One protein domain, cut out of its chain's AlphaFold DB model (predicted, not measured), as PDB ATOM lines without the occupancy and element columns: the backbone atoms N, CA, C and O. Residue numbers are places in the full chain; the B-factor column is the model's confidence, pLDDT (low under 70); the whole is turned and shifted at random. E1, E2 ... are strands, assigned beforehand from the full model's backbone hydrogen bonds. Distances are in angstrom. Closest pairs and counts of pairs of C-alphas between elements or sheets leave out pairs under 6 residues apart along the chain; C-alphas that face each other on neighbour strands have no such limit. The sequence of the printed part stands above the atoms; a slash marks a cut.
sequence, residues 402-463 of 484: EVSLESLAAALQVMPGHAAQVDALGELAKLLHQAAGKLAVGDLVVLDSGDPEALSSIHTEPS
ATOM      1  N   GLU A 402     129.506 175.208 158.157       46.16
ATOM      2  CA  GLU A 402     128.606 175.469 159.276       46.16
ATOM      3  C   GLU A 402     128.106 174.131 159.826       46.16
ATOM      4  O   GLU A 402     127.742 173.227 159.068       46.16
ATOM      5  N   VAL A 403     128.165 173.957 161.147       51.44
ATOM      6  CA  VAL A 403     127.682 172.756 161.835       51.44
ATOM      7  C   VAL A 403     126.366 173.117 162.510       51.44
ATOM      8  O   VAL A 403     126.356 173.907 163.451       51.44
ATOM      9  N   SER A 404     125.263 172.543 162.038       55.12
ATOM     10  CA  SER A 404     123.968 172.601 162.713       55.12
ATOM     11  C   SER A 404     123.853 171.418 163.676       55.12
ATOM     12  O   SER A 404     123.957 170.258 163.267       55.12
ATOM     13  N   LEU A 405     123.686 171.713 164.961       61.03
ATOM     14  CA  LEU A 405     123.492 170.750 166.041       61.03
ATOM     15  C   LEU A 405     122.019 170.767 166.444       61.03
ATOM     16  O   LEU A 405     121.532 171.812 166.876       61.03
ATOM     17  N   GLU A 406     121.319 169.637 166.343       59.91
ATOM     18  CA  GLU A 406     119.931 169.545 166.806       59.91
ATOM     19  C   GLU A 406     119.850 168.737 168.105       59.91
ATOM     20  O   GLU A 406     120.261 167.568 168.181       59.91
ATOM     21  N   SER A 407     119.275 169.357 169.135       64.38
ATOM     22  CA  SER A 407     118.708 168.657 170.288       64.38
ATOM     23  C   SER A 407     117.185 168.590 170.143       64.38
ATOM     24  O   SER A 407     116.599 169.253 169.287       64.38
ATOM     25  N   LEU A 408     116.524 167.794 170.989       56.00
ATOM     26  CA  LEU A 408     115.084 167.490 170.929       56.00
ATOM     27  C   LEU A 408     114.148 168.718 170.859       56.00
ATOM     28  O   LEU A 408     112.968 168.549 170.550       56.00
ATOM     29  N   ALA A 409     114.636 169.933 171.140       52.22
ATOM     30  CA  ALA A 409     113.846 171.163 171.115       52.22
ATOM     31  C   ALA A 409     114.533 172.392 170.474       52.22
ATOM     32  O   ALA A 409     113.910 173.455 170.445       52.22
ATOM     33  N   ALA A 410     115.774 172.295 169.976       59.31
ATOM     34  CA  ALA A 410     116.503 173.446 169.426       59.31
ATOM     35  C   ALA A 410     117.561 173.048 168.383       59.31
ATOM     36  O   ALA A 410     118.201 172.006 168.505       59.31
ATOM     37  N   ALA A 411     117.776 173.921 167.395       68.19
ATOM     38  CA  ALA A 411     118.866 173.826 166.427       68.19
ATOM     39  C   ALA A 411     119.868 174.963 166.672       68.19
ATOM     40  O   ALA A 411     119.472 176.130 166.752       68.19
ATOM     41  N   LEU A 412     121.155 174.634 166.802       69.88
ATOM     42  CA  LEU A 412     122.235 175.603 166.970       69.88
ATOM     43  C   LEU A 412     123.213 175.521 165.798       69.88
ATOM     44  O   LEU A 412     123.794 174.470 165.549       69.88
ATOM     45  N   GLN A 413     123.453 176.651 165.139       73.25
ATOM     46  CA  GLN A 413     124.471 176.784 164.101       73.25
ATOM     47  C   GLN A 413     125.793 177.273 164.708       73.25
ATOM     48  O   GLN A 413     125.854 178.337 165.327       73.25
ATOM     49  N   VAL A 414     126.856 176.481 164.559       75.62
ATOM     50  CA  VAL A 414     128.199 176.788 165.069       75.62
ATOM     51  C   VAL A 414     129.276 176.500 164.031       75.62
ATOM     52  O   VAL A 414     129.245 175.506 163.313       75.62
ATOM     53  N   MET A 415     130.302 177.354 163.985       72.69
ATOM     54  CA  MET A 415     131.505 177.070 163.189       72.69
ATOM     55  C   MET A 415     132.298 175.886 163.775       72.69
ATOM     56  O   MET A 415     132.336 175.726 164.998       72.69
ATOM     57  N   PRO A 416     133.050 175.117 162.963       71.12
ATOM     58  CA  PRO A 416     133.653 173.849 163.375       71.12
ATOM     59  C   PRO A 416     134.776 174.034 164.401       71.12
ATOM     60  O   PRO A 416     135.139 173.085 165.094       71.12
ATOM     61  N   GLY A 417     135.336 175.246 164.476       70.38
ATOM     62  CA  GLY A 417     136.385 175.632 165.415       70.38
ATOM     63  C   GLY A 417     135.887 176.132 166.774       70.38
ATOM     64  O   GLY A 417     136.721 176.292 167.662       70.38
ATOM     65  N   HIS A 418     134.582 176.366 166.961       77.88
ATOM     66  CA  HIS A 418     134.049 176.747 168.274       77.88
ATOM     67  C   HIS A 418     134.169 175.584 169.255       77.88
ATOM     68  O   HIS A 418     133.910 174.435 168.895       77.88
ATOM     69  N   ALA A 419     134.567 175.872 170.494       77.19
ATOM     70  CA  ALA A 419     134.644 174.871 171.543       77.19
ATOM     71  C   ALA A 419     133.274 174.709 172.217       77.19
ATOM     72  O   ALA A 419     132.711 175.668 172.741       77.19
ATOM     73  N   ALA A 420     132.757 173.483 172.228       79.94
ATOM     74  CA  ALA A 420     131.595 173.083 173.008       79.94
ATOM     75  C   ALA A 420     132.049 172.355 174.279       79.94
ATOM     76  O   ALA A 420     133.019 171.589 174.253       79.94
ATOM     77  N   GLN A 421     131.353 172.590 175.393       83.44
ATOM     78  CA  GLN A 421     131.559 171.835 176.626       83.44
ATOM     79  C   GLN A 421     130.802 170.509 176.551       83.44
ATOM     80  O   GLN A 421     129.577 170.491 176.438       83.44
ATOM     81  N   VAL A 422     131.550 169.409 176.623       83.69
ATOM     82  CA  VAL A 422     131.038 168.039 176.569       83.69
ATOM     83  C   VAL A 422     131.248 167.375 177.924       83.69
ATOM     84  O   VAL A 422     132.352 167.415 178.485       83.69
ATOM     85  N   ASP A 423     130.193 166.754 178.444       83.06
ATOM     86  CA  ASP A 423     130.265 165.888 179.619       83.06
ATOM     87  C   ASP A 423     130.609 164.464 179.168       83.06
ATOM     88  O   ASP A 423     129.782 163.734 178.625       83.06
ATOM     89  N   ALA A 424     131.864 164.066 179.370       71.69
ATOM     90  CA  ALA A 424     132.373 162.795 178.868       71.69
ATOM     91  C   ALA A 424     131.822 161.562 179.611       71.69
ATOM     92  O   ALA A 424     132.025 160.445 179.130       71.69
ATOM     93  N   LEU A 425     131.200 161.722 180.791       67.62
ATOM     94  CA  LEU A 425     130.833 160.591 181.660       67.62
ATOM     95  C   LEU A 425     129.549 160.791 182.494       67.62
ATOM     96  O   LEU A 425     129.267 159.962 183.359       67.62
ATOM     97  N   GLY A 426     128.771 161.854 182.270       64.44
ATOM     98  CA  GLY A 426     127.655 162.217 183.157       64.44
ATOM     99  C   GLY A 426     128.131 162.721 184.527       64.44
ATOM    100  O   GLY A 426     127.371 162.726 185.498       64.44
ATOM    101  N   GLU A 427     129.408 163.099 184.623       63.53
ATOM    102  CA  GLU A 427     130.035 163.652 185.815       63.53
ATOM    103  C   GLU A 427     130.394 165.113 185.519       63.53
ATOM    104  O   GLU A 427     131.503 165.419 185.074       63.53
ATOM    105  N   LEU A 428     129.480 166.031 185.862       58.25
ATOM    106  CA  LEU A 428     129.609 167.498 185.743       58.25
ATOM    107  C   LEU A 428     130.934 168.093 186.281       58.25
ATOM    108  O   LEU A 428     131.240 169.260 186.047       58.25
ATOM    109  N   ALA A 429     131.744 167.315 187.004       64.00
ATOM    110  CA  ALA A 429     133.049 167.711 187.521       64.00
ATOM    111  C   ALA A 429     134.177 167.752 186.465       64.00
ATOM    112  O   ALA A 429     135.250 168.279 186.767       64.00
ATOM    113  N   LYS A 430     133.986 167.207 185.251       69.94
ATOM    114  CA  LYS A 430     135.012 167.200 184.186       69.94
ATOM    115  C   LYS A 430     134.443 167.610 182.827       69.94
ATOM    116  O   LYS A 430     134.272 166.786 181.937       69.94
ATOM    117  N   LEU A 431     134.227 168.911 182.661       76.62
ATOM    118  CA  LEU A 431     133.872 169.505 181.374       76.62
ATOM    119  C   LEU A 431     135.087 169.485 180.437       76.62
ATOM    120  O   LEU A 431     136.112 170.114 180.718       76.62
ATOM    121  N   LEU A 432     134.981 168.760 179.325       80.44
ATOM    122  CA  LEU A 432     135.972 168.792 178.254       80.44
ATOM    123  C   LEU A 432     135.521 169.778 177.181       80.44
ATOM    124  O   LEU A 432     134.354 169.815 176.812       80.44
ATOM    125  N   HIS A 433     136.456 170.578 176.674       83.44
ATOM    126  CA  HIS A 433     136.192 171.472 175.551       83.44
ATOM    127  C   HIS A 433     136.558 170.743 174.258       83.44
ATOM    128  O   HIS A 433     137.727 170.417 174.034       83.44
ATOM    129  N   GLN A 434     135.563 170.474 173.419       82.69
ATOM    130  CA  GLN A 434     135.724 169.787 172.141       82.69
ATOM    131  C   GLN A 434     135.275 170.708 171.012       82.69
ATOM    132  O   GLN A 434     134.259 171.384 171.114       82.69
ATOM    133  N   ALA A 435     136.057 170.768 169.935       82.69
ATOM    134  CA  ALA A 435     135.685 171.549 168.759       82.69
ATOM    135  C   ALA A 435     134.369 171.009 168.172       82.69
ATOM    136  O   ALA A 435     134.233 169.793 168.033       82.69
ATOM    137  N   ALA A 436     133.438 171.889 167.798       78.31
ATOM    138  CA  ALA A 436     132.107 171.521 167.315       78.31
ATOM    139  C   ALA A 436     132.149 170.545 166.126       78.31
ATOM    140  O   ALA A 436     131.344 169.624 166.049       78.31
ATOM    141  N   GLY A 437     133.157 170.662 165.252       76.75
ATOM    142  CA  GLY A 437     133.366 169.731 164.135       76.75
ATOM    143  C   GLY A 437     133.809 168.314 164.532       76.75
ATOM    144  O   GLY A 437     134.024 167.481 163.657       76.75
ATOM    145  N   LYS A 438     134.007 168.040 165.826       83.31
ATOM    146  CA  LYS A 438     134.382 166.723 166.365       83.31
ATOM    147  C   LYS A 438     133.293 166.093 167.232       83.31
ATOM    148  O   LYS A 438     133.571 165.057 167.827       83.31
ATOM    149  N   LEU A 439     132.132 166.727 167.373       83.19
ATOM    150  CA  LEU A 439     131.016 166.179 168.141       83.19
ATOM    151  C   LEU A 439     130.349 165.041 167.358       83.19
ATOM    152  O   LEU A 439     130.310 165.071 166.126       83.19
ATOM    153  N   ALA A 440     129.837 164.043 168.070       85.94
ATOM    154  CA  ALA A 440     129.076 162.929 167.522       85.94
ATOM    155  C   ALA A 440     127.639 162.916 168.071       85.94
ATOM    156  O   ALA A 440     127.358 163.413 169.162       85.94
ATOM    157  N   VAL A 441     126.709 162.331 167.309       84.00
ATOM    158  CA  VAL A 441     125.333 162.090 167.776       84.00
ATOM    159  C   VAL A 441     125.386 161.226 169.039       84.00
ATOM    160  O   VAL A 441     126.025 160.173 169.040       84.00
ATOM    161  N   GLY A 442     124.717 161.670 170.101       82.12
ATOM    162  CA  GLY A 442     124.747 161.050 171.427       82.12
ATOM    163  C   GLY A 442     125.733 161.674 172.421       82.12
ATOM    164  O   GLY A 442     125.624 161.364 173.608       82.12
ATOM    165  N   ASP A 443     126.636 162.566 171.994       84.88
ATOM    166  CA  ASP A 443     127.475 163.329 172.927       84.88
ATOM    167  C   ASP A 443     126.599 164.251 173.794       84.88
ATOM    168  O   ASP A 443     125.660 164.884 173.300       84.88
ATOM    169  N   LEU A 444     126.906 164.319 175.093       84.12
ATOM    170  CA  LEU A 444     126.209 165.163 176.065       84.12
ATOM    171  C   LEU A 444     126.829 166.563 176.083       84.12
ATOM    172  O   LEU A 444     127.925 166.755 176.616       84.12
ATOM    173  N   VAL A 445     126.132 167.544 175.515       85.44
ATOM    174  CA  VAL A 445     126.580 168.941 175.450       85.44
ATOM    175  C   VAL A 445     125.887 169.750 176.543       85.44
ATOM    176  O   VAL A 445     124.684 169.616 176.755       85.44
ATOM    177  N   VAL A 446     126.641 170.588 177.254       81.44
ATOM    178  CA  VAL A 446     126.105 171.406 178.352       81.44
ATOM    179  C   VAL A 446     125.508 172.700 177.807       81.44
ATOM    180  O   VAL A 446     126.226 173.528 177.247       81.44
ATOM    181  N   LEU A 447     124.198 172.883 177.984       80.69
ATOM    182  CA  LEU A 447     123.482 174.106 177.603       80.69
ATOM    183  C   LEU A 447     123.795 175.263 178.574       80.69
ATOM    184  O   LEU A 447     124.323 175.035 179.660       80.69
ATOM    185  N   ASP A 448     123.424 176.510 178.256       72.88
ATOM    186  CA  ASP A 448     123.577 177.640 179.200       72.88
ATOM    187  C   ASP A 448     122.841 177.441 180.534       72.88
ATOM    188  O   ASP A 448     123.234 178.004 181.554       72.88
ATOM    189  N   SER A 449     121.798 176.610 180.528       73.00
ATOM    190  CA  SER A 449     121.085 176.163 181.725       73.00
ATOM    191  C   SER A 449     121.948 175.341 182.693       73.00
ATOM    192  O   SER A 449     121.577 175.203 183.856       73.00
ATOM    193  N   GLY A 450     123.101 174.831 182.244       76.25
ATOM    194  CA  GLY A 450     123.994 173.960 183.010       76.25
ATOM    195  C   GLY A 450     123.630 172.473 182.947       76.25
ATOM    196  O   GLY A 450     124.393 171.653 183.456       76.25
ATOM    197  N   ASP A 451     122.511 172.120 182.310       77.44
ATOM    198  CA  ASP A 451     122.078 170.736 182.134       77.44
ATOM    199  C   ASP A 451     122.701 170.118 180.861       77.44
ATOM    200  O   ASP A 451     122.691 170.760 179.801       77.44
ATOM    201  N   PRO A 452     123.246 168.886 180.932       81.56
ATOM    202  CA  PRO A 452     123.741 168.168 179.763       81.56
ATOM    203  C   PRO A 452     122.583 167.586 178.939       81.56
ATOM    204  O   PRO A 452     121.719 166.891 179.476       81.56
ATOM    205  N   GLU A 453     122.589 167.813 177.626       84.31
ATOM    206  CA  GLU A 453     121.613 167.249 176.687       84.31
ATOM    207  C   GLU A 453     122.318 166.470 175.567       84.31
ATOM    208  O   GLU A 453     123.357 166.889 175.056       84.31
ATOM    209  N   ALA A 454     121.772 165.306 175.200       86.12
ATOM    210  CA  ALA A 454     122.349 164.457 174.160       86.12
ATOM    211  C   ALA A 454     122.024 164.999 172.763       86.12
ATOM    212  O   ALA A 454     120.861 165.273 172.453       86.12
ATOM    213  N   LEU A 455     123.035 165.093 171.897       80.69
ATOM    214  CA  LEU A 455     122.842 165.481 170.499       80.69
ATOM    215  C   LEU A 455     122.011 164.434 169.752       80.69
ATOM    216  O   LEU A 455     122.370 163.257 169.729       80.69
ATOM    217  N   SER A 456     120.925 164.867 169.113       81.06
ATOM    218  CA  SER A 456     120.035 163.985 168.346       81.06
ATOM    219  C   SER A 456     120.392 163.903 166.862       81.06
ATOM    220  O   SER A 456     120.226 162.844 166.256       81.06
ATOM    221  N   SER A 457     120.942 164.975 166.287       75.81
ATOM    222  CA  SER A 457     121.443 164.996 164.912       75.81
ATOM    223  C   SER A 457     122.582 166.018 164.762       75.81
ATOM    224  O   SER A 457     122.718 166.949 165.562       75.81
ATOM    225  N   ILE A 458     123.435 165.814 163.752       77.69
ATOM    226  CA  ILE A 458     124.504 166.744 163.363       77.69
ATOM    227  C   ILE A 458     124.469 166.869 161.844       77.69
ATOM    228  O   ILE A 458     124.640 165.878 161.130       77.69
ATOM    229  N   HIS A 459     124.281 168.089 161.354       72.94
ATOM    230  CA  HIS A 459     124.262 168.402 159.931       72.94
ATOM    231  C   HIS A 459     125.395 169.377 159.604       72.94
ATOM    232  O   HIS A 459     125.466 170.469 160.156       72.94
ATOM    233  N   THR A 460     126.307 168.978 158.717       72.12
ATOM    234  CA  THR A 460     127.370 169.851 158.196       72.12
ATOM    235  C   THR A 460     126.986 170.355 156.817       72.12
ATOM    236  O   THR A 460     126.930 169.555 155.878       72.12
ATOM    237  N   GLU A 461     126.777 171.661 156.684       66.50
ATOM    238  CA  GLU A 461     126.503 172.295 155.396       66.50
ATOM    239  C   GLU A 461     127.702 173.154 154.951       66.50
ATOM    240  O   GLU A 461     128.291 173.886 155.755       66.50
ATOM    241  N   PRO A 462     128.132 173.053 153.680       52.09
ATOM    242  CA  PRO A 462     129.151 173.939 153.135       52.09
ATOM    243  C   PRO A 462     128.563 175.345 152.949       52.09
ATOM    244  O   PRO A 462     127.606 175.520 152.199       52.09
ATOM    245  N   SER A 463     129.151 176.343 153.612       56.34
ATOM    246  CA  SER A 463     128.711 177.741 153.577       56.34
ATOM    247  C   SER A 463     129.704 178.598 152.770       56.34
ATOM    248  O   SER A 463     130.925 178.485 152.916       56.34
TER     249      SER A 463
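AT A GLANCE: This is residues 402 to 463 of the 484 residues of the protein "Hypothetical protein" of Symbiodinium natans (UniProt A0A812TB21). Look for two small antiparallel sheets, one toward each end of the longest axis: E2, E1 and E7 make one, and E4, E3, E5 and E6 make the other, which is twisted. The chain passes from the first to the second between E2 and E3 and comes back where E6 turns sharply into E7, while residues 436 to 443 fold back from E4 to E5. The printed part has 62 residues with no named helix and seven strands, E1 to E7 in order along the chain, and its class is all strand. Both sheets are antiparallel throughout, in the orders E2, E1, E7 and E4, E3, E5, E6. The whole is compact, with a radius of gyration of the C-alphas of 11.0 A, yet elongated in outline, spanning 36 by 23 by 18 A.

IN THESE COORDINATES: Find C-alpha 402 at (128.606, 175.469, 159.276); from there E1, residues 402 to 407, runs 16.3 A. E2, residues 410 to 414, follows and covers 12.9 A. Next come E3, residues 419 to 423, and E4, residues 431 to 435, which begins at C-alpha 431, (133.872, 169.505, 181.374). E5, residues 444 to 446, and E6, residues 452 to 454, have three residues each. E7, residues 457 to 462, runs 16.7 A and ends at C-alpha 462, (129.151, 173.939, 153.135).

HOW THE PARTS SIT: Begin with E1, the inner strand of its sheet. It forms a hairpin with E2, at 157 degrees between their directions; look at N 405 and O 412, 2.8 A apart and within hydrogen-bond range. E7 is its other antiparallel neighbour, at 164 degrees, with N 404 and O 459 within range at 2.8 A. In the other sheet, the hairpin of E3 and E4 has N 422 and O 432 at 2.8 A, within range. E3 and E5 are antiparallel at 117 degrees, with N 423 and O 444 within range at 2.9 A. E5 and E6 form the third hairpin, with N 445 and O 453 within range at 2.9 A. From edge strand E4 to edge strand E6 the strands' lines turn by 134 degrees. Between the sheets, the closest C-alphas of E1 and E6 are those of Ser 407 and Ala 454, 6.8 A apart. E6 runs on into E7 across a break of 2 residues, at 77 degrees. Among the pairs that are apart are E1 and E3, and E4 and E7.

THE WHOLE: The two C-alphas farthest apart are those of Ala 429 and Ser 463, at 35.7 A, while the first and last printed C-alphas are 6.1 A apart. The printed part has no cut, and no link is long. The mean pLDDT of the printed part is 73.1; look for values under 70 at residues 402 to 412, 425 to 430 and 461 to 463.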